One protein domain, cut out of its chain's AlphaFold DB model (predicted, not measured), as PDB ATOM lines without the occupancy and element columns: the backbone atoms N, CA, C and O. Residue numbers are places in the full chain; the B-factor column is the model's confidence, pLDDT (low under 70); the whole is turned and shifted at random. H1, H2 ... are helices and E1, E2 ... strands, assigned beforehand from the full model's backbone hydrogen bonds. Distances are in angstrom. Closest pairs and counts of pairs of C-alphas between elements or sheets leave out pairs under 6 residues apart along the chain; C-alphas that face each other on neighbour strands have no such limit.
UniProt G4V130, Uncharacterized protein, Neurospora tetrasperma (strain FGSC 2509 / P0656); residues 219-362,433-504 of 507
ATOM      1  N   GLY A 219     -20.196 -24.973   5.305       93.12
ATOM      2  CA  GLY A 219     -20.331 -23.532   5.167       93.12
ATOM      3  C   GLY A 219     -19.328 -22.808   6.055       93.12
ATOM      4  O   GLY A 219     -19.133 -23.180   7.209       93.12
ATOM      5  N   ARG A 220     -18.705 -21.756   5.522       94.12
ATOM      6  CA  ARG A 220     -17.709 -20.948   6.228       94.12
ATOM      7  C   ARG A 220     -18.293 -19.602   6.645       94.12
ATOM      8  O   ARG A 220     -18.786 -18.850   5.808       94.12
ATOM      9  N   TRP A 221     -18.153 -19.266   7.922       95.94
ATOM     10  CA  TRP A 221     -18.522 -17.972   8.484       95.94
ATOM     11  C   TRP A 221     -17.332 -17.350   9.212       95.94
ATOM     12  O   TRP A 221     -16.620 -18.033   9.946       95.94
ATOM     13  N   VAL A 222     -17.107 -16.053   9.004       94.81
ATOM     14  CA  VAL A 222     -16.023 -15.306   9.652       94.81
ATOM     15  C   VAL A 222     -16.565 -13.988  10.182       94.81
ATOM     16  O   VAL A 222     -17.235 -13.260   9.450       94.81
ATOM     17  N   LYS A 223     -16.234 -13.650  11.428       95.12
ATOM     18  CA  LYS A 223     -16.534 -12.338  12.006       95.12
ATOM     19  C   LYS A 223     -15.363 -11.820  12.818       95.12
ATOM     20  O   LYS A 223     -14.769 -12.559  13.597       95.12
ATOM     21  N   ARG A 224     -15.067 -10.535  12.654       94.62
ATOM     22  CA  ARG A 224     -14.080  -9.840  13.475       94.62
ATOM     23  C   ARG A 224     -14.656  -9.531  14.848       94.62
ATOM     24  O   ARG A 224     -15.722  -8.930  14.945       94.62
ATOM     25  N   GLU A 225     -13.914  -9.900  15.877       94.50
ATOM     26  CA  GLU A 225     -14.212  -9.612  17.272       94.50
ATOM     27  C   GLU A 225     -12.975  -9.034  17.964       94.50
ATOM     28  O   GLU A 225     -11.856  -9.049  17.442       94.50
ATOM     29  N   GLY A 226     -13.178  -8.498  19.161       92.00
ATOM     30  CA  GLY A 226     -12.073  -8.059  19.988       92.00
ATOM     31  C   GLY A 226     -12.501  -7.690  21.394       92.00
ATOM     32  O   GLY A 226     -13.664  -7.385  21.653       92.00
ATOM     33  N   VAL A 227     -11.536  -7.701  22.304       92.38
ATOM     34  CA  VAL A 227     -11.728  -7.340  23.710       92.38
ATOM     35  C   VAL A 227     -10.822  -6.171  24.076       92.38
ATOM     36  O   VAL A 227      -9.722  -6.031  23.541       92.38
ATOM     37  N   ARG A 228     -11.298  -5.313  24.981       90.81
ATOM     38  CA  ARG A 228     -10.537  -4.187  25.538       90.81
ATOM     39  C   ARG A 228     -10.448  -4.339  27.046       90.81
ATOM     40  O   ARG A 228     -11.445  -4.147  27.741       90.81
ATOM     41  N   THR A 229      -9.273  -4.687  27.556       87.31
ATOM     42  CA  THR A 229      -9.064  -4.866  28.995       87.31
ATOM     43  C   THR A 229      -7.585  -4.786  29.346       87.31
ATOM     44  O   THR A 229      -6.726  -5.173  28.560       87.31
ATOM     45  N   GLN A 230      -7.287  -4.313  30.556       86.00
ATOM     46  CA  GLN A 230      -5.915  -4.307  31.075       86.00
ATOM     47  C   GLN A 230      -5.395  -5.732  31.314       86.00
ATOM     48  O   GLN A 230      -4.196  -5.964  31.249       86.00
ATOM     49  N   ARG A 231      -6.304  -6.702  31.492       86.31
ATOM     50  CA  ARG A 231      -5.992  -8.131  31.670       86.31
ATOM     51  C   ARG A 231      -5.348  -8.796  30.449       86.31
ATOM     52  O   ARG A 231      -4.974  -9.957  30.530       86.31
ATOM     53  N   LEU A 232      -5.250  -8.092  29.319       87.06
ATOM     54  CA  LEU A 232      -4.489  -8.562  28.158       87.06
ATOM     55  C   LEU A 232      -2.977  -8.489  28.388       87.06
ATOM     56  O   LEU A 232      -2.238  -9.171  27.689       87.06
ATOM     57  N   ILE A 233      -2.524  -7.673  29.341       86.50
ATOM     58  CA  ILE A 233      -1.113  -7.527  29.686       86.50
ATOM     59  C   ILE A 233      -0.791  -8.461  30.863       86.50
ATOM     60  O   ILE A 233      -1.564  -8.475  31.828       86.50
ATOM     61  N   PRO A 234       0.333  -9.210  30.828       83.12
ATOM     62  CA  PRO A 234       0.690 -10.195  31.852       83.12
ATOM     63  C   PRO A 234       0.634  -9.669  33.291       83.12
ATOM     64  O   PRO A 234       0.134 -10.366  34.167       83.12
ATOM     65  N   GLU A 235       1.052  -8.419  33.521       81.50
ATOM     66  CA  GLU A 235       1.034  -7.768  34.843       81.50
ATOM     67  C   GLU A 235      -0.358  -7.770  35.506       81.50
ATOM     68  O   GLU A 235      -0.468  -7.817  36.730       81.50
ATOM     69  N   PHE A 236      -1.436  -7.754  34.716       80.50
ATOM     70  CA  PHE A 236      -2.810  -7.676  35.219       80.50
ATOM     71  C   PHE A 236      -3.646  -8.929  34.927       80.50
ATOM     72  O   PHE A 236      -4.835  -8.939  35.266       80.50
ATOM     73  N   ALA A 237      -3.067  -9.962  34.307       75.00
ATOM     74  CA  ALA A 237      -3.787 -11.151  33.844       75.00
ATOM     75  C   ALA A 237      -4.515 -11.885  34.989       75.00
ATOM     76  O   ALA A 237      -5.694 -12.232  34.859       75.00
ATOM     77  N   ASP A 238      -3.862 -12.002  36.148       73.38
ATOM     78  CA  ASP A 238      -4.386 -12.738  37.305       73.38
ATOM     79  C   ASP A 238      -5.317 -11.909  38.199       73.38
ATOM     80  O   ASP A 238      -5.984 -12.450  39.080       73.38
ATOM     81  N   SER A 239      -5.456 -10.601  37.949       70.62
ATOM     82  CA  SER A 239      -6.288  -9.724  38.781       70.62
ATOM     83  C   SER A 239      -7.754 -10.195  38.840       70.62
ATOM     84  O   SER A 239      -8.446 -10.311  37.817       70.62
ATOM     85  N   GLU A 240      -8.268 -10.466  40.046       62.06
ATOM     86  CA  GLU A 240      -9.690 -10.783  40.267       62.06
ATOM     87  C   GLU A 240     -10.585  -9.568  40.005       62.06
ATOM     88  O   GLU A 240     -11.635  -9.691  39.372       62.06
ATOM     89  N   GLU A 241     -10.106  -8.370  40.347       63.53
ATOM     90  CA  GLU A 241     -10.786  -7.107  40.083       63.53
ATOM     91  C   GLU A 241      -9.854  -6.055  39.478       63.53
ATOM     92  O   GLU A 241      -8.738  -5.834  39.939       63.53
ATOM     93  N   LEU A 242     -10.347  -5.349  38.455       64.38
ATOM     94  CA  LEU A 242      -9.709  -4.127  37.970       64.38
ATOM     95  C   LEU A 242      -9.900  -3.003  38.997       64.38
ATOM     96  O   LEU A 242     -10.994  -2.832  39.544       64.38
ATOM     97  N   SER A 243      -8.871  -2.185  39.211       72.56
ATOM     98  CA  SER A 243      -8.985  -1.000  40.072       72.56
ATOM     99  C   SER A 243     -10.063  -0.036  39.559       72.56
ATOM    100  O   SER A 243     -10.350   0.014  38.360       72.56
ATOM    101  N   PHE A 244     -10.635   0.797  40.437       63.62
ATOM    102  CA  PHE A 244     -11.628   1.813  40.049       63.62
ATOM    103  C   PHE A 244     -11.145   2.699  38.890       63.62
ATOM    104  O   PHE A 244     -11.899   2.952  37.956       63.62
ATOM    105  N   LYS A 245      -9.865   3.096  38.886       69.88
ATOM    106  CA  LYS A 245      -9.256   3.876  37.795       69.88
ATOM    107  C   LYS A 245      -9.272   3.112  36.464       69.88
ATOM    108  O   LYS A 245      -9.587   3.695  35.431       69.88
ATOM    109  N   GLN A 246      -8.984   1.811  36.482       67.44
ATOM    110  CA  GLN A 246      -9.012   0.955  35.291       67.44
ATOM    111  C   GLN A 246     -10.447   0.668  34.815       67.44
ATOM    112  O   GLN A 246     -10.702   0.722  33.613       67.44
ATOM    113  N   LYS A 247     -11.398   0.443  35.736       66.62
ATOM    114  CA  LYS A 247     -12.835   0.307  35.428       66.62
ATOM    115  C   LYS A 247     -13.369   1.577  34.742       66.62
ATOM    116  O   LYS A 247     -14.017   1.479  33.702       66.62
ATOM    117  N   THR A 248     -13.011   2.760  35.246       59.62
ATOM    118  CA  THR A 248     -13.368   4.058  34.647       59.62
ATOM    119  C   THR A 248     -12.744   4.247  33.259       59.62
ATOM    120  O   THR A 248     -13.453   4.586  32.317       59.62
ATOM    121  N   LEU A 249     -11.447   3.962  33.079       69.38
ATOM    122  CA  LEU A 249     -10.784   4.059  31.765       69.38
ATOM    123  C   LEU A 249     -11.413   3.135  30.709       69.38
ATOM    124  O   LEU A 249     -11.510   3.516  29.540       69.38
ATOM    125  N   LYS A 250     -11.871   1.950  31.127       61.50
ATOM    126  CA  LYS A 250     -12.603   1.000  30.281       61.50
ATOM    127  C   LYS A 250     -13.988   1.533  29.894       61.50
ATOM    128  O   LYS A 250     -14.341   1.473  28.720       61.50
ATOM    129  N   LEU A 251     -14.730   2.114  30.843       62.22
ATOM    130  CA  LEU A 251     -16.060   2.696  30.604       62.22
ATOM    131  C   LEU A 251     -16.017   3.837  29.566       62.22
ATOM    132  O   LEU A 251     -16.897   3.945  28.715       62.22
ATOM    133  N   PHE A 252     -14.956   4.647  29.589       64.25
ATOM    134  CA  PHE A 252     -14.766   5.772  28.665       64.25
ATOM    135  C   PHE A 252     -14.039   5.409  27.360       64.25
ATOM    136  O   PHE A 252     -13.648   6.308  26.620       64.25
ATOM    137  N   HIS A 253     -13.855   4.115  27.055       63.50
ATOM    138  CA  HIS A 253     -13.195   3.644  25.828       63.50
ATOM    139  C   HIS A 253     -11.823   4.302  25.582       63.50
ATOM    140  O   HIS A 253     -11.462   4.588  24.439       63.50
ATOM    141  N   SER A 254     -11.060   4.557  26.652       73.56
ATOM    142  CA  SER A 254      -9.761   5.224  26.553       73.56
ATOM    143  C   SER A 254      -8.819   4.447  25.631       73.56
ATOM    144  O   SER A 254      -8.708   3.226  25.738       73.56
ATOM    145  N   SER A 255      -8.079   5.160  24.777       67.75
ATOM    146  CA  SER A 255      -7.007   4.584  23.951       67.75
ATOM    147  C   SER A 255      -5.886   3.937  24.772       67.75
ATOM    148  O   SER A 255      -5.106   3.169  24.228       67.75
ATOM    149  N   LYS A 256      -5.832   4.202  26.086       74.62
ATOM    150  CA  LYS A 256      -4.894   3.598  27.046       74.62
ATOM    151  C   LYS A 256      -5.325   2.213  27.546       74.62
ATOM    152  O   LYS A 256      -4.706   1.675  28.462       74.62
ATOM    153  N   VAL A 257      -6.436   1.672  27.045       84.44
ATOM    154  CA  VAL A 257      -6.878   0.310  27.358       84.44
ATOM    155  C   VAL A 257      -6.425  -0.609  26.226       84.44
ATOM    156  O   VAL A 257      -6.910  -0.430  25.104       84.44
ATOM    157  N   PRO A 258      -5.550  -1.593  26.505       88.81
ATOM    158  CA  PRO A 258      -5.098  -2.551  25.510       88.81
ATOM    159  C   PRO A 258      -6.279  -3.231  24.819       88.81
ATOM    160  O   PRO A 258      -7.272  -3.594  25.463       88.81
ATOM    161  N   LYS A 259      -6.172  -3.392  23.501       92.00
ATOM    162  CA  LYS A 259      -7.146  -4.073  22.654       92.00
ATOM    163  C   LYS A 259      -6.509  -5.290  22.004       92.00
ATOM    164  O   LYS A 259      -5.433  -5.193  21.428       92.00
ATOM    165  N   TYR A 260      -7.225  -6.405  22.021       92.62
ATOM    166  CA  TYR A 260      -6.898  -7.592  21.241       92.62
ATOM    167  C   TYR A 260      -7.999  -7.854  20.223       92.62
ATOM    168  O   TYR A 260      -9.166  -7.938  20.606       92.62
ATOM    169  N   SER A 261      -7.631  -7.972  18.948       93.81
ATOM    170  CA  SER A 261      -8.559  -8.228  17.842       93.81
ATOM    171  C   SER A 261      -8.252  -9.573  17.192       93.81
ATOM    172  O   SER A 261      -7.091  -9.931  16.985       93.81
ATOM    173  N   PHE A 262      -9.296 -10.317  16.845       92.88
ATOM    174  CA  PHE A 262      -9.194 -11.635  16.229       92.88
ATOM    175  C   PHE A 262     -10.400 -11.898  15.322       92.88
ATOM    176  O   PHE A 262     -11.487 -11.364  15.534       92.88
ATOM    177  N   ASP A 263     -10.214 -12.721  14.297       93.44
ATOM    178  CA  ASP A 263     -11.308 -13.219  13.470       93.44
ATOM    179  C   ASP A 263     -11.789 -14.559  14.058       93.44
ATOM    180  O   ASP A 263     -10.994 -15.469  14.302       93.44
ATOM    181  N   VAL A 264     -13.094 -14.691  14.293       94.12
ATOM    182  CA  VAL A 264     -13.739 -15.952  14.676       94.12
ATOM    183  C   VAL A 264     -14.161 -16.666  13.402       94.12
ATOM    184  O   VAL A 264     -15.038 -16.180  12.689       94.12
ATOM    185  N   LEU A 265     -13.542 -17.810  13.123       94.94
ATOM    186  CA  LEU A 265     -13.908 -18.704  12.029       94.94
ATOM    187  C   LEU A 265     -14.818 -19.805  12.572       94.94
ATOM    188  O   LEU A 265     -14.441 -20.510  13.507       94.94
ATOM    189  N   VAL A 266     -15.985 -19.973  11.956       95.62
ATOM    190  CA  VAL A 266     -16.914 -21.067  12.245       95.62
ATOM    191  C   VAL A 266     -17.235 -21.804  10.951       95.62
ATOM    192  O   VAL A 266     -17.606 -21.181   9.955       95.62
ATOM    193  N   ILE A 267     -17.080 -23.125  10.973       95.62
ATOM    194  CA  ILE A 267     -17.417 -24.028   9.877       95.62
ATOM    195  C   ILE A 267     -18.546 -24.946  10.339       95.62
ATOM    196  O   ILE A 267     -18.429 -25.635  11.352       95.62
ATOM    197  N   THR A 268     -19.642 -24.941   9.596       96.25
ATOM    198  CA  THR A 268     -20.909 -25.596   9.943       96.25
ATOM    199  C   THR A 268     -21.394 -26.487   8.806       96.25
ATOM    200  O   THR A 268     -21.092 -26.212   7.646       96.25
ATOM    201  N   PRO A 269     -22.194 -27.526   9.086       96.12
ATOM    202  CA  PRO A 269     -22.717 -28.403   8.045       96.12
ATOM    203  C   PRO A 269     -23.778 -27.681   7.198       96.12
ATOM    204  O   PRO A 269     -24.665 -27.002   7.725       96.12
ATOM    205  N   GLY A 270     -23.720 -27.854   5.881       97.00
ATOM    206  CA  GLY A 270     -24.814 -27.514   4.967       97.00
ATOM    207  C   GLY A 270     -25.804 -28.669   4.791       97.00
ATOM    208  O   GLY A 270     -26.970 -28.436   4.467       97.00
ATOM    209  N   VAL A 271     -25.362 -29.904   5.041       97.31
ATOM    210  CA  VAL A 271     -26.175 -31.126   5.013       97.31
ATOM    211  C   VAL A 271     -25.984 -31.894   6.317       97.31
ATOM    212  O   VAL A 271     -24.861 -32.031   6.788       97.31
ATOM    213  N   ILE A 272     -27.072 -32.397   6.900       96.56
ATOM    214  CA  ILE A 272     -27.048 -33.277   8.073       96.56
ATOM    215  C   ILE A 272     -27.870 -34.524   7.765       96.56
ATOM    216  O   ILE A 272     -29.052 -34.432   7.429       96.56
ATOM    217  N   GLN A 273     -27.267 -35.697   7.912       95.94
ATOM    218  CA  GLN A 273     -27.986 -36.960   7.827       95.94
ATOM    219  C   GLN A 273     -28.587 -37.339   9.178       95.94
ATOM    220  O   GLN A 273     -27.888 -37.384  10.191       95.94
ATOM    221  N   LEU A 274     -29.893 -37.610   9.187       95.38
ATOM    222  CA  LEU A 274     -30.565 -38.113  10.380       95.38
ATOM    223  C   LEU A 274     -30.070 -39.519  10.713       95.38
ATOM    224  O   LEU A 274     -29.912 -40.334   9.816       95.38
ATOM    225  N   GLY A 275     -29.838 -39.821  11.988       91.69
ATOM    226  CA  GLY A 275     -29.371 -41.151  12.392       91.69
ATOM    227  C   GLY A 275     -27.943 -41.485  11.951       91.69
ATOM    228  O   GLY A 275     -27.575 -42.657  11.960       91.69
ATOM    229  N   SER A 276     -27.144 -40.487  11.550       91.25
ATOM    230  CA  SER A 276     -25.737 -40.691  11.192       91.25
ATOM    231  C   SER A 276     -24.941 -41.264  12.367       91.25
ATOM    232  O   SER A 276     -25.080 -40.818  13.511       91.25
ATOM    233  N   VAL A 277     -24.059 -42.220  12.069       88.69
ATOM    234  CA  VAL A 277     -23.054 -42.716  13.022       88.69
ATOM    235  C   VAL A 277     -21.956 -41.672  13.224       88.69
ATOM    236  O   VAL A 277     -21.409 -41.546  14.320       88.69
ATOM    237  N   ASP A 278     -21.664 -40.872  12.207       91.12
ATOM    238  CA  ASP A 278     -20.652 -39.832  12.304       91.12
ATOM    239  C   ASP A 278     -21.237 -38.571  12.950       91.12
ATOM    240  O   ASP A 278     -22.318 -38.121  12.543       91.12
ATOM    241  N   PRO A 279     -20.558 -37.999  13.965       94.31
ATOM    242  CA  PRO A 279     -20.946 -36.721  14.534       94.31
ATOM    243  C   PRO A 279     -20.962 -35.612  13.484       94.31
ATOM    244  O   PRO A 279     -20.145 -35.574  12.566       94.31
ATOM    245  N   VAL A 280     -21.873 -34.666  13.664       94.50
ATOM    246  CA  VAL A 280     -21.980 -33.493  12.809       94.50
ATOM    247  C   VAL A 280     -20.745 -32.607  12.989       94.50
ATOM    248  O   VAL A 280     -20.482 -32.201  14.117       94.50
ATOM    249  N   PRO A 281     -20.028 -32.231  11.917       94.69
ATOM    250  CA  PRO A 281     -18.857 -31.370  12.019       94.69
ATOM    251  C   PRO A 281     -19.266 -29.945  12.409       94.69
ATOM    252  O   PRO A 281     -20.058 -29.303  11.718       94.69
ATOM    253  N   PHE A 282     -18.703 -29.419  13.495       95.81
ATOM    254  CA  PHE A 282     -18.877 -28.023  13.906       95.81
ATOM    255  C   PHE A 282     -17.529 -27.475  14.355       95.81
ATOM    256  O   PHE A 282     -17.110 -27.681  15.495       95.81
ATOM    257  N   ARG A 283     -16.825 -26.794  13.446       94.94
ATOM    258  CA  ARG A 283     -15.428 -26.407  13.665       94.94
ATOM    259  C   ARG A 283     -15.299 -24.935  13.990       94.94
ATOM    260  O   ARG A 283     -15.897 -24.096  13.321       94.94
ATOM    261  N   VAL A 284     -14.486 -24.620  14.990       94.38
ATOM    262  CA  VAL A 284     -14.266 -23.252  15.458       94.38
ATOM    263  C   VAL A 284     -12.773 -22.973  15.585       94.38
ATOM    264  O   VAL A 284     -12.015 -23.798  16.096       94.38
ATOM    265  N   ALA A 285     -12.352 -21.792  15.138       93.25
ATOM    266  CA  ALA A 285     -11.001 -21.283  15.336       93.25
ATOM    267  C   ALA A 285     -11.020 -19.781  15.645       93.25
ATOM    268  O   ALA A 285     -11.894 -19.045  15.177       93.25
ATOM    269  N   ALA A 286     -10.022 -19.326  16.402       91.69
ATOM    270  CA  ALA A 286      -9.738 -17.911  16.595       91.69
ATOM    271  C   ALA A 286      -8.426 -17.569  15.882       91.69
ATOM    272  O   ALA A 286      -7.387 -18.177  16.137       91.69
ATOM    273  N   VAL A 287      -8.474 -16.591  14.978       90.81
ATOM    274  CA  VAL A 287      -7.320 -16.165  14.180       90.81
ATOM    275  C   VAL A 287      -6.892 -14.767  14.634       90.81
ATOM    276  O   VAL A 287      -7.608 -13.801  14.356       90.81
ATOM    277  N   PRO A 288      -5.754 -14.625  15.337       90.81
ATOM    278  CA  PRO A 288      -5.259 -13.333  15.798       90.81
ATOM    279  C   PRO A 288      -5.050 -12.344  14.647       90.81
ATOM    280  O   PRO A 288      -4.588 -12.709  13.565       90.81
ATOM    281  N   ARG A 289      -5.350 -11.067  14.898       90.06
ATOM    282  CA  ARG A 289      -5.141  -9.961  13.955       90.06
ATOM    283  C   ARG A 289      -4.041  -9.049  14.481       90.06
ATOM    284  O   ARG A 289      -4.292  -8.183  15.315       90.06
ATOM    285  N   LEU A 290      -2.811  -9.311  14.043       85.38
ATOM    286  CA  LEU A 290      -1.588  -8.688  14.565       85.38
ATOM    287  C   LEU A 290      -0.880  -7.775  13.551       85.38
ATOM    288  O   LEU A 290       0.203  -7.273  13.835       85.38
ATOM    289  N   GLY A 291      -1.453  -7.564  12.364       80.31
ATOM    290  CA  GLY A 291      -0.883  -6.675  11.355       80.31
ATOM    291  C   GLY A 291      -0.878  -5.208  11.796       80.31
ATOM    292  O   GLY A 291      -1.635  -4.801  12.676       80.31
ATOM    293  N   GLN A 292      -0.052  -4.383  11.147       68.56
ATOM    294  CA  GLN A 292       0.018  -2.939  11.434       68.56
ATOM    295  C   GLN A 292      -1.321  -2.217  11.209       68.56
ATOM    296  O   GLN A 292      -1.630  -1.271  11.922       68.56
ATOM    297  N   ALA A 293      -2.129  -2.694  10.257       73.62
ATOM    298  CA  ALA A 293      -3.465  -2.171   9.974       73.62
ATOM    299  C   ALA A 293      -4.578  -2.801  10.838       73.62
ATOM    300  O   ALA A 293      -5.745  -2.435  10.694       73.62
ATOM    301  N   ASP A 294      -4.252  -3.772  11.699       79.44
ATOM    302  CA  ASP A 294      -5.228  -4.415  12.575       79.44
ATOM    303  C   ASP A 294      -5.380  -3.616  13.886       79.44
ATOM    304  O   ASP A 294      -4.421  -3.079  14.432       79.44
ATOM    305  N   GLU A 295      -6.598  -3.568  14.432       86.00
ATOM    306  CA  GLU A 295      -6.959  -2.741  15.600       86.00
ATOM    307  C   GLU A 295      -6.422  -3.268  16.950       86.00
ATOM    308  O   GLU A 295      -6.907  -2.874  18.013       86.00
ATOM    309  N   THR A 296      -5.484  -4.213  16.930       89.62
ATOM    310  CA  THR A 296      -4.814  -4.738  18.127       89.62
ATOM    311  C   THR A 296      -3.773  -3.729  18.610       89.62
ATOM    312  O   THR A 296      -3.018  -3.188  17.805       89.62
ATOM    313  N   SER A 297      -3.741  -3.470  19.916       89.38
ATOM    314  CA  SER A 297      -2.773  -2.567  20.547       89.38
ATOM    315  C   SER A 297      -1.353  -3.120  20.455       89.38
ATOM    316  O   SER A 297      -1.161  -4.336  20.506       89.38
ATOM    317  N   ASP A 298      -0.361  -2.242  20.337       88.12
ATOM    318  CA  ASP A 298       1.028  -2.646  20.110       88.12
ATOM    319  C   ASP A 298       1.596  -3.435  21.298       88.12
ATOM    320  O   ASP A 298       2.218  -4.474  21.087       88.12
ATOM    321  N   GLU A 299       1.221  -3.085  22.533       87.75
ATOM    322  CA  GLU A 299       1.616  -3.826  23.739       87.75
ATOM    323  C   GLU A 299       1.101  -5.277  23.736       87.75
ATOM    324  O   GLU A 299       1.674  -6.149  24.383       87.75
ATOM    325  N   VAL A 300       0.013  -5.555  23.005       87.12
ATOM    326  CA  VAL A 300      -0.541  -6.909  22.835       87.12
ATOM    327  C   VAL A 300       0.139  -7.645  21.676       87.12
ATOM    328  O   VAL A 300       0.295  -8.865  21.733       87.12
ATOM    329  N   LYS A 301       0.560  -6.932  20.619       87.44
ATOM    330  CA  LYS A 301       1.309  -7.515  19.486       87.44
ATOM    331  C   LYS A 301       2.704  -7.991  19.905       87.44
ATOM    332  O   LYS A 301       3.197  -8.977  19.351       87.44
ATOM    333  N   GLU A 302       3.305  -7.291  20.865       87.31
ATOM    334  CA  GLU A 302       4.641  -7.551  21.414       87.31
ATOM    335  C   GLU A 302       4.686  -8.707  22.427       87.31
ATOM    336  O   GLU A 302       5.772  -9.146  22.801       87.31
ATOM    337  N   LEU A 303       3.537  -9.247  22.849       85.44
ATOM    338  CA  LEU A 303       3.500 -10.396  23.753       85.44
ATOM    339  C   LEU A 303       4.139 -11.636  23.112       85.44
ATOM    340  O   LEU A 303       3.861 -11.971  21.957       85.44
ATOM    341  N   GLU A 304       4.913 -12.381  23.908       82.31
ATOM    342  CA  GLU A 304       5.512 -13.661  23.497       82.31
ATOM    343  C   GLU A 304       4.458 -14.698  23.082       82.31
ATOM    344  O   GLU A 304       4.708 -15.554  22.234       82.31
ATOM    345  N   ARG A 305       3.267 -14.629  23.690       81.81
ATOM    346  CA  ARG A 305       2.127 -15.497  23.393       81.81
ATOM    347  C   ARG A 305       0.886 -14.659  23.149       81.81
ATOM    348  O   ARG A 305       0.586 -13.727  23.890       81.81
ATOM    349  N   THR A 306       0.139 -15.034  22.120       85.12
ATOM    350  CA  THR A 306      -1.152 -14.424  21.816       85.12
ATOM    351  C   THR A 306      -2.176 -14.749  22.907       85.12
ATOM    352  O   THR A 306      -2.199 -15.877  23.412       85.12
ATOM    353  N   PRO A 307      -3.045 -13.789  23.280       88.31
ATOM    354  CA  PRO A 307      -4.107 -14.039  24.242       88.31
ATOM    355  C   PRO A 307      -4.990 -15.225  23.835       88.31
ATOM    356  O   PRO A 307      -5.469 -15.312  22.701       88.31
ATOM    357  N   THR A 308      -5.221 -16.126  24.787       89.19
ATOM    358  CA  THR A 308      -6.026 -17.333  24.590       89.19
ATOM    359  C   THR A 308      -7.502 -16.991  24.421       89.19
ATOM    360  O   THR A 308      -8.075 -16.255  25.226       89.19
ATOM    361  N   VAL A 309      -8.132 -17.576  23.401       91.44
ATOM    362  CA  VAL A 309      -9.580 -17.496  23.183       91.44
ATOM    363  C   VAL A 309     -10.209 -18.832  23.544       91.44
ATOM    364  O   VAL A 309      -9.784 -19.863  23.034       91.44
ATOM    365  N   SER A 310     -11.216 -18.812  24.412       92.25
ATOM    366  CA  SER A 310     -11.911 -20.014  24.883       92.25
ATOM    367  C   SER A 310     -13.394 -19.983  24.537       92.25
ATOM    368  O   SER A 310     -14.006 -18.921  24.583       92.25
ATOM    369  N   VAL A 311     -13.992 -21.129  24.218       93.81
ATOM    370  CA  VAL A 311     -15.441 -21.287  24.049       93.81
ATOM    371  C   VAL A 311     -16.066 -21.605  25.403       93.81
ATOM    372  O   VAL A 311     -15.773 -22.637  25.990       93.81
ATOM    373  N   VAL A 312     -16.946 -20.726  25.882       93.69
ATOM    374  CA  VAL A 312     -17.615 -20.863  27.188       93.69
ATOM    375  C   VAL A 312     -18.945 -21.591  27.057       93.69
ATOM    376  O   VAL A 312     -19.309 -22.416  27.891       93.69
ATOM    377  N   SER A 313     -19.697 -21.286  26.002       95.12
ATOM    378  CA  SER A 313     -20.992 -21.915  25.762       95.12
ATOM    379  C   SER A 313     -21.338 -21.934  24.284       95.12
ATOM    380  O   SER A 313     -21.033 -20.974  23.571       95.12
ATOM    381  N   LEU A 314     -22.059 -22.969  23.867       96.06
ATOM    382  CA  LEU A 314     -22.638 -23.113  22.538       96.06
ATOM    383  C   LEU A 314     -24.127 -23.408  22.688       96.06
ATOM    384  O   LEU A 314     -24.519 -24.325  23.398       96.06
ATOM    385  N   ARG A 315     -24.967 -22.657  21.988       96.94
ATOM    386  CA  ARG A 315     -26.399 -22.909  21.855       96.94
ATOM    387  C   ARG A 315     -26.721 -23.151  20.393       96.94
ATOM    388  O   ARG A 315     -26.328 -22.360  19.542       96.94
ATOM    389  N   MET A 316     -27.486 -24.199  20.112       96.81
ATOM    390  CA  MET A 316     -27.974 -24.534  18.776       96.81
ATOM    391  C   MET A 316     -29.498 -24.623  18.780       96.81
ATOM    392  O   MET A 316     -30.119 -25.161  19.696       96.81
ATOM    393  N   VAL A 317     -30.110 -24.082  17.735       97.25
ATOM    394  CA  VAL A 317     -31.545 -24.144  17.490       97.25
ATOM    395  C   VAL A 317     -31.748 -24.574  16.049       97.25
ATOM    396  O   VAL A 317     -31.351 -23.857  15.132       97.25
ATOM    397  N   VAL A 318     -32.399 -25.717  15.848       97.56
ATOM    398  CA  VAL A 318     -32.888 -26.100  14.522       97.56
ATOM    399  C   VAL A 318     -34.319 -25.622  14.404       97.56
ATOM    400  O   VAL A 318     -35.196 -25.996  15.193       97.56
ATOM    401  N   LYS A 319     -34.547 -24.776  13.410       96.62
ATOM    402  CA  LYS A 319     -35.869 -24.338  13.000       96.62
ATOM    403  C   LYS A 319     -36.299 -25.146  11.793       96.62
ATOM    404  O   LYS A 319     -35.510 -25.379  10.885       96.62
ATOM    405  N   ALA A 320     -37.558 -25.541  11.771       96.69
ATOM    406  CA  ALA A 320     -38.138 -26.250  10.653       96.69
ATOM    407  C   ALA A 320     -39.318 -25.449  10.111       96.69
ATOM    408  O   ALA A 320     -40.297 -25.185  10.820       96.69
ATOM    409  N   ARG A 321     -39.205 -25.039   8.851       95.88
ATOM    410  CA  ARG A 321     -40.197 -24.248   8.136       95.88
ATOM    411  C   ARG A 321     -41.096 -25.187   7.346       95.88
ATOM    412  O   ARG A 321     -40.625 -25.938   6.497       95.88
ATOM    413  N   THR A 322     -42.391 -25.167   7.644       95.69
ATOM    414  CA  THR A 322     -43.416 -25.834   6.837       95.69
ATOM    415  C   THR A 322     -44.144 -24.798   6.014       95.69
ATOM    416  O   THR A 322     -44.787 -23.910   6.565       95.69
ATOM    417  N   GLU A 323     -44.099 -24.971   4.704       95.06
ATOM    418  CA  GLU A 323     -44.890 -24.212   3.750       95.06
ATOM    419  C   GLU A 323     -46.001 -25.104   3.213       95.06
ATOM    420  O   GLU A 323     -45.783 -26.279   2.902       95.06
ATOM    421  N   VAL A 324     -47.203 -24.556   3.089       94.06
ATOM    422  CA  VAL A 324     -48.353 -25.288   2.570       94.06
ATOM    423  C   VAL A 324     -49.092 -24.489   1.516       94.06
ATOM    424  O   VAL A 324     -49.222 -23.273   1.634       94.06
ATOM    425  N   LYS A 325     -49.621 -25.177   0.503       91.69
ATOM    426  CA  LYS A 325     -50.485 -24.594  -0.532       91.69
ATOM    427  C   LYS A 325     -51.933 -25.013  -0.331       91.69
ATOM    428  O   LYS A 325     -52.234 -26.186  -0.100       91.69
ATOM    429  N   VAL A 326     -52.856 -24.062  -0.466       86.88
ATOM    430  CA  VAL A 326     -54.292 -24.344  -0.364       86.88
ATOM    431  C   VAL A 326     -55.106 -23.750  -1.509       86.88
ATOM    432  O   VAL A 326     -54.784 -22.708  -2.077       86.88
ATOM    433  N   GLY A 327     -56.184 -24.453  -1.851       71.75
ATOM    434  CA  GLY A 327     -57.142 -24.077  -2.885       71.75
ATOM    435  C   GLY A 327     -58.135 -23.014  -2.424       71.75
ATOM    436  O   GLY A 327     -59.321 -23.308  -2.344       71.75
ATOM    437  N   ASN A 328     -57.689 -21.801  -2.080       68.69
ATOM    438  CA  ASN A 328     -58.609 -20.710  -1.734       68.69
ATOM    439  C   ASN A 328     -58.124 -19.360  -2.274       68.69
ATOM    440  O   ASN A 328     -56.975 -18.981  -2.077       68.69
ATOM    441  N   SER A 329     -59.021 -18.639  -2.950       60.16
ATOM    442  CA  SER A 329     -58.775 -17.318  -3.535       60.16
ATOM    443  C   SER A 329     -58.597 -16.198  -2.507       60.16
ATOM    444  O   SER A 329     -58.066 -15.153  -2.859       60.16
ATOM    445  N   ARG A 330     -59.030 -16.398  -1.255       63.44
ATOM    446  CA  ARG A 330     -58.944 -15.408  -0.166       63.44
ATOM    447  C   ARG A 330     -57.608 -15.402   0.573       63.44
ATOM    448  O   ARG A 330     -57.378 -14.510   1.382       63.44
ATOM    449  N   ILE A 331     -56.742 -16.383   0.326       64.94
ATOM    450  CA  ILE A 331     -55.359 -16.352   0.805       64.94
ATOM    451  C   ILE A 331     -54.535 -15.732  -0.317       64.94
ATOM    452  O   ILE A 331     -54.362 -16.365  -1.359       64.94
ATOM    453  N   TRP A 332     -54.091 -14.490  -0.103       55.31
ATOM    454  CA  TRP A 332     -53.473 -13.619  -1.110       55.31
ATOM    455  C   TRP A 332     -52.357 -14.309  -1.903       55.31
ATOM    456  O   TRP A 332     -52.350 -14.226  -3.129       55.31
ATOM    457  N   ASP A 333     -51.530 -15.115  -1.229       57.75
ATOM    458  CA  ASP A 333     -50.415 -15.817  -1.867       57.75
ATOM    459  C   ASP A 333     -50.703 -17.290  -2.201       57.75
ATOM    460  O   ASP A 333     -49.852 -17.984  -2.751       57.75
ATOM    461  N   ARG A 334     -51.903 -17.814  -1.891       68.62
ATOM    462  CA  ARG A 334     -52.301 -19.239  -2.046       68.62
ATOM    463  C   ARG A 334     -51.367 -20.257  -1.371       68.62
ATOM    464  O   ARG A 334     -51.609 -21.465  -1.458       68.62
ATOM    465  N   TYR A 335     -50.350 -19.778  -0.663       77.81
ATOM    466  CA  TYR A 335     -49.500 -20.514   0.248       77.81
ATOM    467  C   TYR A 335     -49.423 -19.778   1.589       77.81
ATOM    468  O   TYR A 335     -49.723 -18.589   1.693       77.81
ATOM    469  N   THR A 336     -49.075 -20.510   2.634       84.81
ATOM    470  CA  THR A 336     -48.750 -19.960   3.947       84.81
ATOM    471  C   THR A 336     -47.634 -20.796   4.539       84.81
ATOM    472  O   THR A 336     -47.518 -21.984   4.232       84.81
ATOM    473  N   ASP A 337     -46.814 -20.193   5.383       88.44
ATOM    474  CA  ASP A 337     -45.729 -20.888   6.041       88.44
ATOM    475  C   ASP A 337     -45.668 -20.594   7.533       88.44
ATOM    476  O   ASP A 337     -46.114 -19.555   8.032       88.44
ATOM    477  N   LYS A 338     -45.138 -21.571   8.264       90.81
ATOM    478  CA  LYS A 338     -44.861 -21.465   9.689       90.81
ATOM    479  C   LYS A 338     -43.543 -22.134  10.001       90.81
ATOM    480  O   LYS A 338     -43.240 -23.214   9.494       90.81
ATOM    481  N   THR A 339     -42.809 -21.506  10.901       91.50
ATOM    482  CA  THR A 339     -41.544 -22.017  11.406       91.50
ATOM    483  C   THR A 339     -41.731 -22.463  12.843       91.50
ATOM    484  O   THR A 339     -42.277 -21.720  13.658       91.50
ATOM    485  N   ASP A 340     -41.265 -23.668  13.144       90.94
ATOM    486  CA  ASP A 340     -41.242 -24.222  14.493       90.94
ATOM    487  C   ASP A 340     -39.802 -24.493  14.937       90.94
ATOM    488  O   ASP A 340     -38.933 -24.780  14.110       90.94
ATOM    489  N   LYS A 341     -39.533 -24.398  16.239       92.81
ATOM    490  CA  LYS A 341     -38.246 -24.795  16.821       92.81
ATOM    491  C   LYS A 341     -38.313 -26.279  17.150       92.81
ATOM    492  O   LYS A 341     -38.874 -26.648  18.176       92.81
ATOM    493  N   VAL A 342     -37.719 -27.113  16.306       93.44
ATOM    494  CA  VAL A 342     -37.733 -28.574  16.484       93.44
ATOM    495  C   VAL A 342     -36.647 -29.038  17.451       93.44
ATOM    496  O   VAL A 342     -36.894 -29.914  18.279       93.44
ATOM    497  N   VAL A 343     -35.485 -28.378  17.433       95.00
ATOM    498  CA  VAL A 343     -34.381 -28.618  18.371       95.00
ATOM    499  C   VAL A 343     -33.999 -27.304  19.040       95.00
ATOM    500  O   VAL A 343     -33.859 -26.283  18.370       95.00
ATOM    501  N   GLU A 344     -33.809 -27.324  20.355       95.12
ATOM    502  CA  GLU A 344     -33.192 -26.235  21.113       95.12
ATOM    503  C   GLU A 344     -32.294 -26.859  22.177       95.12
ATOM    504  O   GLU A 344     -32.774 -27.520  23.094       95.12
ATOM    505  N   TRP A 345     -30.988 -26.680  22.014       95.88
ATOM    506  CA  TRP A 345     -29.965 -27.315  22.830       95.88
ATOM    507  C   TRP A 345     -28.868 -26.313  23.177       95.88
ATOM    508  O   TRP A 345     -28.609 -25.368  22.426       95.88
ATOM    509  N   SER A 346     -28.230 -26.511  24.323       94.75
ATOM    510  CA  SER A 346     -27.092 -25.709  24.747       94.75
ATOM    511  C   SER A 346     -26.121 -26.522  25.580       94.75
ATOM    512  O   SER A 346     -26.542 -27.343  26.392       94.75
ATOM    513  N   TRP A 347     -24.844 -26.203  25.434       94.31
ATOM    514  CA  TRP A 347     -23.743 -26.723  26.221       94.31
ATOM    515  C   TRP A 347     -22.955 -25.578  26.850       94.31
ATOM    516  O   TRP A 347     -22.800 -24.512  26.247       94.31
ATOM    517  N   MET A 348     -22.475 -25.803  28.068       92.38
ATOM    518  CA  MET A 348     -21.648 -24.870  28.827       92.38
ATOM    519  C   MET A 348     -20.439 -25.636  29.352       92.38
ATOM    520  O   MET A 348     -20.616 -26.627  30.060       92.38
ATOM    521  N   TRP A 349     -19.239 -25.173  29.012       89.81
ATOM    522  CA  TRP A 349     -17.998 -25.734  29.541       89.81
ATOM    523  C   TRP A 349     -17.720 -25.161  30.933       89.81
ATOM    524  O   TRP A 349     -18.023 -23.996  31.212       89.81
ATOM    525  N   LYS A 350     -17.126 -25.965  31.815       83.75
ATOM    526  CA  LYS A 350     -16.669 -25.523  33.140       83.75
ATOM    527  C   LYS A 350     -15.310 -24.851  33.030       83.75
ATOM    528  O   LYS A 350     -14.462 -25.305  32.272       83.75
ATOM    529  N   GLU A 351     -15.086 -23.780  33.791       75.25
ATOM    530  CA  GLU A 351     -13.797 -23.074  33.807       75.25
ATOM    531  C   GLU A 351     -12.626 -24.050  34.018       75.25
ATOM    532  O   GLU A 351     -12.661 -24.881  34.923       75.25
ATOM    533  N   GLY A 352     -11.616 -23.977  33.145       68.94
ATOM    534  CA  GLY A 352     -10.456 -24.875  33.176       68.94
ATOM    535  C   GLY A 352     -10.676 -26.275  32.589       68.94
ATOM    536  O   GLY A 352      -9.740 -27.070  32.598       68.94
ATOM    537  N   GLU A 353     -11.866 -26.591  32.068       74.81
ATOM    538  CA  GLU A 353     -12.141 -27.867  31.397       74.81
ATOM    539  C   GLU A 353     -11.335 -28.005  30.094       74.81
ATOM    540  O   GLU A 353     -11.180 -27.057  29.310       74.81
ATOM    541  N   GLU A 354     -10.810 -29.210  29.869       60.50
ATOM    542  CA  GLU A 354     -10.140 -29.578  28.625       60.50
ATOM    543  C   GLU A 354     -11.143 -29.442  27.468       60.50
ATOM    544  O   GLU A 354     -12.280 -29.895  27.563       60.50
ATOM    545  N   GLY A 355     -10.768 -28.732  26.399       64.06
ATOM    546  CA  GLY A 355     -11.735 -28.331  25.372       64.06
ATOM    547  C   GLY A 355     -12.432 -26.995  25.659       64.06
ATOM    548  O   GLY A 355     -13.527 -26.738  25.187       64.06
ATOM    549  N   MET A 356     -11.836 -26.066  26.395       74.38
ATOM    550  CA  MET A 356     -12.261 -24.657  26.320       74.38
ATOM    551  C   MET A 356     -11.509 -23.897  25.232       74.38
ATOM    552  O   MET A 356     -12.102 -23.149  24.456       74.38
ATOM    553  N   VAL A 357     -10.202 -24.116  25.148       82.44
ATOM    554  CA  VAL A 357      -9.283 -23.298  24.355       82.44
ATOM    555  C   VAL A 357      -9.424 -23.575  22.860       82.44
ATOM    556  O   VAL A 357      -9.426 -24.723  22.415       82.44
ATOM    557  N   LEU A 358      -9.525 -22.507  22.071       83.06
ATOM    558  CA  LEU A 358      -9.457 -22.581  20.621       83.06
ATOM    559  C   LEU A 358      -7.997 -22.631  20.157       83.06
ATOM    560  O   LEU A 358      -7.158 -21.905  20.699       83.06
ATOM    561  N   PRO A 359      -7.689 -23.436  19.127       75.50
ATOM    562  CA  PRO A 359      -6.379 -23.409  18.499       75.50
ATOM    563  C   PRO A 359      -6.101 -22.007  17.953       75.50
ATOM    564  O   PRO A 359      -6.945 -21.399  17.289       75.50
ATOM    565  N   VAL A 360      -4.907 -21.496  18.246       66.88
ATOM    566  CA  VAL A 360      -4.464 -20.193  17.764       66.88
ATOM    567  C   VAL A 360      -3.598 -20.389  16.529       66.88
ATOM    568  O   VAL A 360      -2.539 -21.010  16.593       66.88
ATOM    569  N   TRP A 361      -4.035 -19.832  15.401       64.88
ATOM    570  CA  TRP A 361      -3.227 -19.803  14.186       64.88
ATOM    571  C   TRP A 361      -2.395 -18.520  14.129       64.88
ATOM    572  O   TRP A 361      -2.830 -17.512  13.570       64.88
ATOM    573  N   ASP A 362      -1.204 -18.535  14.730       61.59
ATOM    574  CA  ASP A 362      -0.259 -17.428  14.566       61.59
ATOM    575  C   ASP A 362       0.441 -17.555  13.203       61.59
ATOM    576  O   ASP A 362       1.296 -18.420  12.997       61.59
ATOM    577  N   PRO A 433      -6.568 -22.688   8.989       65.62
ATOM    578  CA  PRO A 433      -6.150 -22.656  10.386       65.62
ATOM    579  C   PRO A 433      -6.562 -23.962  11.080       65.62
ATOM    580  O   PRO A 433      -7.659 -24.458  10.803       65.62
ATOM    581  N   PRO A 434      -5.749 -24.498  12.012       77.50
ATOM    582  CA  PRO A 434      -6.210 -25.570  12.885       77.50
ATOM    583  C   PRO A 434      -7.522 -25.123  13.533       77.50
ATOM    584  O   PRO A 434      -7.602 -24.027  14.084       77.50
ATOM    585  N   ALA A 435      -8.561 -25.944  13.408       87.38
ATOM    586  CA  ALA A 435      -9.888 -25.654  13.928       87.38
ATOM    587  C   ALA A 435     -10.333 -26.809  14.815       87.38
ATOM    588  O   ALA A 435     -10.133 -27.978  14.488       87.38
ATOM    589  N   ARG A 436     -10.936 -26.474  15.952       91.25
ATOM    590  CA  ARG A 436     -11.448 -27.457  16.899       91.25
ATOM    591  C   ARG A 436     -12.844 -27.888  16.478       91.25
ATOM    592  O   ARG A 436     -13.712 -27.032  16.333       91.25
ATOM    593  N   ASP A 437     -13.057 -29.190  16.312       93.50
ATOM    594  CA  ASP A 437     -14.357 -29.756  15.950       93.50
ATOM    595  C   ASP A 437     -15.185 -30.078  17.205       93.50
ATOM    596  O   ASP A 437     -15.116 -31.170  17.766       93.50
ATOM    597  N   ILE A 438     -15.962 -29.092  17.655       94.62
ATOM    598  CA  ILE A 438     -16.853 -29.201  18.821       94.62
ATOM    599  C   ILE A 438     -17.925 -30.268  18.584       94.62
ATOM    600  O   ILE A 438     -18.354 -30.947  19.515       94.62
ATOM    601  N   GLY A 439     -18.373 -30.413  17.337       94.88
ATOM    602  CA  GLY A 439     -19.396 -31.381  16.984       94.88
ATOM    603  C   GLY A 439     -18.910 -32.820  17.146       94.88
ATOM    604  O   GLY A 439     -19.611 -33.634  17.750       94.88
ATOM    605  N   ALA A 440     -17.677 -33.101  16.716       94.12
ATOM    606  CA  ALA A 440     -17.013 -34.379  16.967       94.12
ATOM    607  C   ALA A 440     -16.726 -34.617  18.458       94.12
ATOM    608  O   ALA A 440     -17.036 -35.688  18.973       94.12
ATOM    609  N   GLU A 441     -16.197 -33.614  19.165       93.00
ATOM    610  CA  GLU A 441     -15.862 -33.712  20.593       93.00
ATOM    611  C   GLU A 441     -17.078 -34.034  21.467       93.00
ATOM    612  O   GLU A 441     -17.011 -34.879  22.359       93.00
ATOM    613  N   LEU A 442     -18.209 -33.382  21.199       93.38
ATOM    614  CA  LEU A 442     -19.450 -33.627  21.925       93.38
ATOM    615  C   LEU A 442     -20.234 -34.820  21.364       93.38
ATOM    616  O   LEU A 442     -21.263 -35.171  21.934       93.38
ATOM    617  N   GLY A 443     -19.790 -35.440  20.267       95.12
ATOM    618  CA  GLY A 443     -20.506 -36.538  19.619       95.12
ATOM    619  C   GLY A 443     -21.899 -36.137  19.118       95.12
ATOM    620  O   GLY A 443     -22.829 -36.936  19.223       95.12
ATOM    621  N   LEU A 444     -22.070 -34.902  18.626       95.69
ATOM    622  CA  LEU A 444     -23.376 -34.359  18.228       95.69
ATOM    623  C   LEU A 444     -23.966 -35.136  17.046       95.69
ATOM    624  O   LEU A 444     -23.429 -35.087  15.942       95.69
ATOM    625  N   ARG A 445     -25.111 -35.795  17.235       95.44
ATOM    626  CA  ARG A 445     -25.823 -36.550  16.191       95.44
ATOM    627  C   ARG A 445     -27.312 -36.239  16.224       95.44
ATOM    628  O   ARG A 445     -27.960 -36.357  17.262       95.44
ATOM    629  N   PHE A 446     -27.872 -35.857  15.083       95.31
ATOM    630  CA  PHE A 446     -29.304 -35.583  14.967       95.31
ATOM    631  C   PHE A 446     -30.049 -36.866  14.609       95.31
ATOM    632  O   PHE A 446     -29.842 -37.421  13.535       95.31
ATOM    633  N   ASN A 447     -30.950 -37.303  15.482       94.06
ATOM    634  CA  ASN A 447     -31.878 -38.400  15.230       94.06
ATOM    635  C   ASN A 447     -33.290 -37.839  14.972       94.06
ATOM    636  O   ASN A 447     -33.581 -36.699  15.344       94.06
ATOM    637  N   PRO A 448     -34.207 -38.620  14.373       91.62
ATOM    638  CA  PRO A 448     -35.589 -38.177  14.165       91.62
ATOM    639  C   PRO A 448     -36.326 -37.770  15.455       91.62
ATOM    640  O   PRO A 448     -37.232 -36.937  15.417       91.62
ATOM    641  N   THR A 449     -35.946 -38.345  16.601       91.88
ATOM    642  CA  THR A 449     -36.632 -38.192  17.897       91.88
ATOM    643  C   THR A 449     -35.807 -37.478  18.971       91.88
ATOM    644  O   THR A 449     -36.370 -37.041  19.979       91.88
ATOM    645  N   GLU A 450     -34.495 -37.328  18.778       94.06
ATOM    646  CA  GLU A 450     -33.572 -36.759  19.766       94.06
ATOM    647  C   GLU A 450     -32.322 -36.156  19.115       94.06
ATOM    648  O   GLU A 450     -31.968 -36.471  17.982       94.06
ATOM    649  N   LEU A 451     -31.628 -35.295  19.855       95.81
ATOM    650  CA  LEU A 451     -30.239 -34.935  19.587       95.81
ATOM    651  C   LEU A 451     -29.361 -35.749  20.544       95.81
ATOM    652  O   LEU A 451     -29.411 -35.526  21.753       95.81
ATOM    653  N   ALA A 452     -28.571 -36.678  20.016       95.19
ATOM    654  CA  ALA A 452     -27.606 -37.441  20.797       95.19
ATOM    655  C   ALA A 452     -26.283 -36.669  20.920       95.19
ATOM    656  O   ALA A 452     -25.841 -36.028  19.966       95.19
ATOM    657  N   TYR A 453     -25.679 -36.711  22.106       94.50
ATOM    658  CA  TYR A 453     -24.360 -36.151  22.410       94.50
ATOM    659  C   TYR A 453     -23.795 -36.822  23.676       94.50
ATOM    660  O   TYR A 453     -24.523 -37.503  24.402       94.50
ATOM    661  N   ASN A 454     -22.509 -36.626  23.969       88.88
ATOM    662  CA  ASN A 454     -21.786 -37.305  25.055       88.88
ATOM    663  C   ASN A 454     -22.330 -36.999  26.466       88.88
ATOM    664  O   ASN A 454     -22.086 -37.760  27.398       88.88
ATOM    665  N   GLY A 455     -23.109 -35.926  26.632       82.38
ATOM    666  CA  GLY A 455     -23.804 -35.597  27.884       82.38
ATOM    667  C   GLY A 455     -25.178 -36.266  28.055       82.38
ATOM    668  O   GLY A 455     -25.870 -35.968  29.028       82.38
ATOM    669  N   GLY A 456     -25.583 -37.150  27.136       85.19
ATOM    670  CA  GLY A 456     -26.888 -37.823  27.111       85.19
ATOM    671  C   GLY A 456     -27.837 -37.240  26.054       85.19
ATOM    672  O   GLY A 456     -27.546 -36.196  25.488       85.19
ATOM    673  N   PRO A 457     -28.973 -37.877  25.732       89.69
ATOM    674  CA  PRO A 457     -29.859 -37.397  24.672       89.69
ATOM    675  C   PRO A 457     -30.681 -36.168  25.093       89.69
ATOM    676  O   PRO A 457     -31.262 -36.121  26.180       89.69
ATOM    677  N   ALA A 458     -30.798 -35.180  24.203       90.50
ATOM    678  CA  ALA A 458     -31.746 -34.076  24.334       90.50
ATOM    679  C   ALA A 458     -33.028 -34.375  23.545       90.50
ATOM    680  O   ALA A 458     -33.000 -34.550  22.324       90.50
ATOM    681  N   LYS A 459     -34.171 -34.393  24.242       88.44
ATOM    682  CA  LYS A 459     -35.488 -34.572  23.613       88.44
ATOM    683  C   LYS A 459     -35.815 -33.402  22.690       88.44
ATOM    684  O   LYS A 459     -35.634 -32.240  23.058       88.44
ATOM    685  N   LEU A 460     -36.355 -33.717  21.516       90.75
ATOM    686  CA  LEU A 460     -36.828 -32.708  20.576       90.75
ATOM    687  C   LEU A 460     -38.211 -32.188  20.973       90.75
ATOM    688  O   LEU A 460     -38.977 -32.858  21.666       90.75
ATOM    689  N   ARG A 461     -38.548 -30.984  20.507       90.25
ATOM    690  CA  ARG A 461     -39.892 -30.409  20.690       90.25
ATOM    691  C   ARG A 461     -40.917 -31.004  19.729       90.25
ATOM    692  O   ARG A 461     -42.105 -31.011  20.030       90.25
ATOM    693  N   ALA A 462     -40.442 -31.494  18.591       89.50
ATOM    694  CA  ALA A 462     -41.202 -32.211  17.582       89.50
ATOM    695  C   ALA A 462     -40.251 -33.126  16.797       89.50
ATOM    696  O   ALA A 462     -39.033 -32.946  16.854       89.50
ATOM    697  N   LEU A 463     -40.808 -34.085  16.054       92.06
ATOM    698  CA  LEU A 463     -40.021 -34.971  15.199       92.06
ATOM    699  C   LEU A 463     -39.250 -34.181  14.137       92.06
ATOM    700  O   LEU A 463     -39.776 -33.252  13.509       92.06
ATOM    701  N   LEU A 464     -38.004 -34.585  13.931       94.00
ATOM    702  CA  LEU A 464     -37.145 -34.072  12.881       94.00
ATOM    703  C   LEU A 464     -37.319 -34.946  11.640       94.00
ATOM    704  O   LEU A 464     -37.117 -36.156  11.683       94.00
ATOM    705  N   TYR A 465     -37.719 -34.322  10.538       95.25
ATOM    706  CA  TYR A 465     -37.941 -34.996   9.262       95.25
ATOM    707  C   TYR A 465     -36.872 -34.562   8.260       95.25
ATOM    708  O   TYR A 465     -36.405 -33.424   8.343       95.25
ATOM    709  N   PRO A 466     -36.516 -35.405   7.277       96.25
ATOM    710  CA  PRO A 466     -35.740 -34.954   6.131       96.25
ATOM    711  C   PRO A 466     -36.432 -33.794   5.410       96.25
ATOM    712  O   PRO A 466     -37.647 -33.608   5.505       96.25
ATOM    713  N   GLU A 467     -35.662 -33.018   4.658       96.38
ATOM    714  CA  GLU A 467     -36.210 -32.049   3.719       96.38
ATOM    715  C   GLU A 467     -37.022 -32.772   2.638       96.38
ATOM    716  O   GLU A 467     -36.554 -33.741   2.036       96.38
ATOM    717  N   PHE A 468     -38.249 -32.309   2.395       96.00
ATOM    718  CA  PHE A 468     -39.121 -32.907   1.388       96.00
ATOM    719  C   PHE A 468     -40.134 -31.915   0.826       96.00
ATOM    720  O   PHE A 468     -40.425 -30.857   1.397       96.00
ATOM    721  N   MET A 469     -40.710 -32.305  -0.306       95.75
ATOM    722  CA  MET A 469     -41.744 -31.564  -1.005       95.75
ATOM    723  C   MET A 469     -42.778 -32.538  -1.572       95.75
ATOM    724  O   MET A 469     -42.436 -33.573  -2.132       95.75
ATOM    725  N   THR A 470     -44.048 -32.192  -1.413       94.88
ATOM    726  CA  THR A 470     -45.207 -32.875  -2.001       94.88
ATOM    727  C   THR A 470     -45.987 -31.881  -2.851       94.88
ATOM    728  O   THR A 470     -45.572 -30.733  -3.011       94.88
ATOM    729  N   TYR A 471     -47.167 -32.266  -3.336       92.44
ATOM    730  CA  TYR A 471     -48.062 -31.329  -4.002       92.44
ATOM    731  C   TYR A 471     -48.367 -30.108  -3.126       92.44
ATOM    732  O   TYR A 471     -48.153 -28.987  -3.550       92.44
ATOM    733  N   ASN A 472     -48.789 -30.261  -1.874       93.94
ATOM    734  CA  ASN A 472     -49.271 -29.124  -1.077       93.94
ATOM    735  C   ASN A 472     -48.503 -28.870   0.224       93.94
ATOM    736  O   ASN A 472     -48.929 -28.011   0.994       93.94
ATOM    737  N   ILE A 473     -47.387 -29.561   0.461       96.50
ATOM    738  CA  ILE A 473     -46.536 -29.422   1.654       96.50
ATOM    739  C   ILE A 473     -45.071 -29.348   1.216       96.50
ATOM    740  O   ILE A 473     -44.636 -30.190   0.432       96.50
ATOM    741  N   ARG A 474     -44.305 -28.399   1.757       96.69
ATOM    742  CA  ARG A 474     -42.840 -28.317   1.658       96.69
ATOM    743  C   ARG A 474     -42.252 -28.115   3.055       96.69
ATOM    744  O   ARG A 474     -42.789 -27.329   3.834       96.69
ATOM    745  N   ARG A 475     -41.172 -28.826   3.384       96.56
ATOM    746  CA  ARG A 475     -40.491 -28.746   4.686       96.56
ATOM    747  C   ARG A 475     -39.005 -28.482   4.477       96.56
ATOM    748  O   ARG A 475     -38.353 -29.302   3.846       96.56
ATOM    749  N   THR A 476     -38.489 -27.390   5.032       97.50
ATOM    750  CA  THR A 476     -37.066 -26.999   4.996       97.50
ATOM    751  C   THR A 476     -36.562 -26.662   6.401       97.50
ATOM    752  O   THR A 476     -37.364 -26.543   7.334       97.50
ATOM    753  N   HIS A 477     -35.242 -26.533   6.579       98.06
ATOM    754  CA  HIS A 477     -34.639 -26.322   7.895       98.06
ATOM    755  C   HIS A 477     -33.585 -25.212   7.903       98.06
ATOM    756  O   HIS A 477     -32.895 -24.957   6.916       98.06
ATOM    757  N   GLU A 478     -33.447 -24.578   9.061       97.75
ATOM    758  CA  GLU A 478     -32.423 -23.583   9.356       97.75
ATOM    759  C   GLU A 478     -31.719 -23.970  10.658       97.75
ATOM    760  O   GLU A 478     -32.363 -24.317  11.653       97.75
ATOM    761  N   LEU A 479     -30.390 -23.901  10.659       97.75
ATOM    762  CA  LEU A 479     -29.563 -24.049  11.844       97.75
ATOM    763  C   LEU A 479     -29.140 -22.663  12.320       97.75
ATOM    764  O   LEU A 479     -28.353 -21.972  11.669       97.75
ATOM    765  N   LYS A 480     -29.629 -22.284  13.495       97.94
ATOM    766  CA  LYS A 480     -29.163 -21.115  14.228       97.94
ATOM    767  C   LYS A 480     -28.235 -21.558  15.343       97.94
ATOM    768  O   LYS A 480     -28.584 -22.440  16.122       97.94
ATOM    769  N   TRP A 481     -27.093 -20.901  15.471       97.88
ATOM    770  CA  TRP A 481     -26.192 -21.117  16.593       97.88
ATOM    771  C   TRP A 481     -25.762 -19.798  17.218       97.88
ATOM    772  O   TRP A 481     -25.766 -18.736  16.593       97.88
ATOM    773  N   GLU A 482     -25.417 -19.876  18.491       98.19
ATOM    774  CA  GLU A 482     -24.945 -18.773  19.308       98.19
ATOM    775  C   GLU A 482     -23.831 -19.295  20.207       98.19
ATOM    776  O   GLU A 482     -23.986 -20.328  20.851       98.19
ATOM    777  N   MET A 483     -22.712 -18.589  20.245       96.88
ATOM    778  CA  MET A 483     -21.525 -18.998  20.975       96.88
ATOM    779  C   MET A 483     -20.967 -17.819  21.767       96.88
ATOM    780  O   MET A 483     -20.911 -16.689  21.276       96.88
ATOM    781  N   VAL A 484     -20.567 -18.099  23.003       96.44
ATOM    782  CA  VAL A 484     -19.902 -17.138  23.885       96.44
ATOM    783  C   VAL A 484     -18.437 -17.529  23.977       96.44
ATOM    784  O   VAL A 484     -18.120 -18.669  24.313       96.44
ATOM    785  N   LEU A 485     -17.561 -16.579  23.667       94.94
ATOM    786  CA  LEU A 485     -16.116 -16.734  23.745       94.94
ATOM    787  C   LEU A 485     -15.579 -15.907  24.910       94.94
ATOM    788  O   LEU A 485     -16.055 -14.793  25.120       94.94
ATOM    789  N   ALA A 486     -14.577 -16.415  25.619       92.94
ATOM    790  CA  ALA A 486     -13.857 -15.705  26.666       92.94
ATOM    791  C   ALA A 486     -12.402 -15.438  26.268       92.94
ATOM    792  O   ALA A 486     -11.718 -16.320  25.749       92.94
ATOM    793  N   VAL A 487     -11.932 -14.223  26.552       91.44
ATOM    794  CA  VAL A 487     -10.540 -13.783  26.391       91.44
ATOM    795  C   VAL A 487     -10.198 -12.856  27.548       91.44
ATOM    796  O   VAL A 487     -10.881 -11.855  27.744       91.44
ATOM    797  N   ALA A 488      -9.153 -13.158  28.321       88.31
ATOM    798  CA  ALA A 488      -8.705 -12.315  29.440       88.31
ATOM    799  C   ALA A 488      -9.840 -11.910  30.417       88.31
ATOM    800  O   ALA A 488      -9.951 -10.752  30.829       88.31
ATOM    801  N   LYS A 489     -10.705 -12.876  30.771       84.94
ATOM    802  CA  LYS A 489     -11.917 -12.709  31.605       84.94
ATOM    803  C   LYS A 489     -12.986 -11.763  31.021       84.94
ATOM    804  O   LYS A 489     -13.923 -11.391  31.720       84.94
ATOM    805  N   GLU A 490     -12.862 -11.371  29.757       89.25
ATOM    806  CA  GLU A 490     -13.898 -10.673  28.995       89.25
ATOM    807  C   GLU A 490     -14.629 -11.663  28.098       89.25
ATOM    808  O   GLU A 490     -14.021 -12.612  27.607       89.25
ATOM    809  N   THR A 491     -15.912 -11.421  27.835       92.31
ATOM    810  CA  THR A 491     -16.711 -12.282  26.958       92.31
ATOM    811  C   THR A 491     -17.196 -11.542  25.724       92.31
ATOM    812  O   THR A 491     -17.684 -10.417  25.829       92.31
ATOM    813  N   VAL A 492     -17.159 -12.209  24.574       95.00
ATOM    814  CA  VAL A 492     -17.804 -11.760  23.336       95.00
ATOM    815  C   VAL A 492     -18.801 -12.806  22.861       95.00
ATOM    816  O   VAL A 492     -18.650 -14.000  23.117       95.00
ATOM    817  N   LYS A 493     -19.848 -12.351  22.177       96.75
ATOM    818  CA  LYS A 493     -20.944 -13.197  21.715       96.75
ATOM    819  C   LYS A 493     -21.030 -13.154  20.197       96.75
ATOM    820  O   LYS A 493     -21.187 -12.088  19.606       96.75
ATOM    821  N   VAL A 494     -20.995 -14.329  19.582       97.19
ATOM    822  CA  VAL A 494     -21.126 -14.511  18.135       97.19
ATOM    823  C   VAL A 494     -22.296 -15.435  17.824       97.19
ATOM    824  O   VAL A 494     -22.647 -16.310  18.611       97.19
ATOM    825  N   SER A 495     -22.938 -15.228  16.682       97.62
ATOM    826  CA  SER A 495     -24.071 -16.045  16.255       97.62
ATOM    827  C   SER A 495     -24.226 -15.982  14.748       97.62
ATOM    828  O   SER A 495     -23.973 -14.930  14.158       97.62
ATOM    829  N   ASN A 496     -24.731 -17.059  14.159       97.75
ATOM    830  CA  ASN A 496     -25.158 -17.086  12.769       97.75
ATOM    831  C   ASN A 496     -26.430 -17.929  12.618       97.75
ATOM    832  O   ASN A 496     -26.807 -18.701  13.503       97.75
ATOM    833  N   GLU A 497     -27.088 -17.768  11.480       96.62
ATOM    834  CA  GLU A 497     -28.236 -18.557  11.062       96.62
ATOM    835  C   GLU A 497     -28.061 -18.916   9.587       96.62
ATOM    836  O   GLU A 497     -27.740 -18.056   8.770       96.62
ATOM    837  N   GLN A 498     -28.216 -20.197   9.259       95.44
ATOM    838  CA  GLN A 498     -28.022 -20.697   7.902       95.44
ATOM    839  C   GLN A 498     -29.052 -21.760   7.547       95.44
ATOM    840  O   GLN A 498     -29.514 -22.502   8.413       95.44
ATOM    841  N   VAL A 499     -29.362 -21.876   6.259       96.56
ATOM    842  CA  VAL A 499     -30.134 -23.007   5.738       96.56
ATOM    843  C   VAL A 499     -29.304 -24.280   5.887       96.56
ATOM    844  O   VAL A 499     -28.107 -24.284   5.603       96.56
ATOM    845  N   VAL A 500     -29.947 -25.355   6.333       97.31
ATOM    846  CA  VAL A 500     -29.340 -26.683   6.431       97.31
ATOM    847  C   VAL A 500     -30.299 -27.709   5.847       97.31
ATOM    848  O   VAL A 500     -31.503 -27.671   6.105       97.31
ATOM    849  N   ARG A 501     -29.776 -28.639   5.054       97.50
ATOM    850  CA  ARG A 501     -30.571 -29.718   4.474       97.50
ATOM    851  C   ARG A 501     -30.475 -30.959   5.349       97.50
ATOM    852  O   ARG A 501     -29.405 -31.546   5.468       97.50
ATOM    853  N   PHE A 502     -31.599 -31.387   5.916       97.00
ATOM    854  CA  PHE A 502     -31.681 -32.693   6.567       97.00
ATOM    855  C   PHE A 502     -31.977 -33.774   5.532       97.00
ATOM    856  O   PHE A 502     -32.897 -33.622   4.727       97.00
ATOM    857  N   VAL A 503     -31.210 -34.859   5.547       96.31
ATOM    858  CA  VAL A 503     -31.393 -36.002   4.644       96.31
ATOM    859  C   VAL A 503     -31.794 -37.257   5.417       96.31
ATOM    860  O   VAL A 503     -31.644 -37.326   6.639       96.31
ATOM    861  N   ALA A 504     -32.386 -38.211   4.699       93.44
ATOM    862  CA  ALA A 504     -32.905 -39.456   5.252       93.44
ATOM    863  C   ALA A 504     -31.821 -40.289   5.960       93.44
ATOM    864  O   ALA A 504     -30.654 -40.228   5.561       93.44
TER     865      ALA A 504
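Overview. This is residues 219 to 362 and 433 to 504 of the 507 residues of an uncharacterized protein of Neurospora tetrasperma (strain FGSC 2509 / P0656) (UniProt G4V130). This is a long, twisted five-strand sheet partly face to face with a smaller sheet of three strands, E1, E2 and E4, a loose sandwich. The hairpin of E5 and E6 reaches one end of the long axis, and the short helices H1, H2 and H3 gather at the other, while H4, E7 and the stretches beside them lie toward the edge strands E4 and E6. The printed part has 216 residues with four named helices and nine named strands, in the order E1 H1 H2 E2 E3 E4 H3 E5 E6 H4 E7 E8 E9. The large sheet runs E3, E9, E8, E5, E6 and is mixed; the small one runs E1, E2, E4 and is antiparallel. The class is mostly strand, and the whole is loose, with a radius of gyration of the C-alphas of 21.6 A and spans of 69 by 41 by 31 A.

Arrangement. E1, residues 219 to 228, is antiparallel to E2, residues 259 to 268, with N 221 and O 266 2.8 A apart. H1, residues 234 to 237, and H2, residues 244 to 251, come between them in the chain; neither is on a sheet, and the two are apart. E2 runs on into E3, residues 271 to 273, across a break of 2 residues at 53 degrees. E4, residues 283 to 288, is antiparallel to E2, with N 265 and O 285 2.9 A apart. H3, residues 298 to 301, only grazes the small sheet. E5, residues 310 to 325, bends by 51 degrees at residue 313 and forms a hairpin with E6, residues 335 to 348, where N 316 and O 345 are 2.8 A apart. H4, residues 438 to 441, only grazes the small sheet with residues 438 to 440; its closest C-alpha to E4 is Ile 438, 6.0 A from Arg 283. E7, residues 450 to 452, pairs with no named strand, but its residues 450 to 451 pair antiparallel with residues 458 to 459. E8, residues 473 to 487, is antiparallel to E5, with N 480 and O 317 2.8 A apart. E8 forms a hairpin with E9, residues 490 to 503, where N 494 and O 483 are 2.9 A apart. E9 bends by 60 degrees at residue 499 and is parallel to E3, with N 503 and O 272 2.9 A apart. In the sandwich, two sheets face to face, the parts that face each other are 10.9 A centre to centre, and the strands of the one sheet are at 34 degrees to those of the other. The closest C-alphas of E1 and E9 are those of Val 227 and Glu 490, 6.6 A apart, and E2 and E9 are near each other. Each O i to N i+4 pair of H2 is within hydrogen-bond range; H1, H3 and H4 are too short for such a pair.

Along the chain. E1 begins at C-alpha 219 (-20.331, -23.532, 5.167) and is 29.8 A long; E2 is 28.5 A and E4 16.7 A. E5 is 46.4 A, ending at C-alpha 325 (-50.485, -24.594, -0.532), and E6 is 40.1 A. E8 is 46.4 A, and E9 is 39.3 A, ending at C-alpha 503 (-31.393, -36.002, 4.644). H2, the longest helix, is 10.5 A.

Size, cuts and confidence. The two C-alphas farthest apart are those of Glu 235 and Ser 329, 71.7 A. Residues 363 to 432 are not printed, and C-alphas 362 and 433 are 8.9 A apart across this cut, which falls in the link from E6 to H4. Of the links printed whole, that from E7 to E8 is long, with 20 residues. The mean pLDDT of the printed part is 87.4; 29 residues are under 70, among them 244 to 253 and 328 to 334.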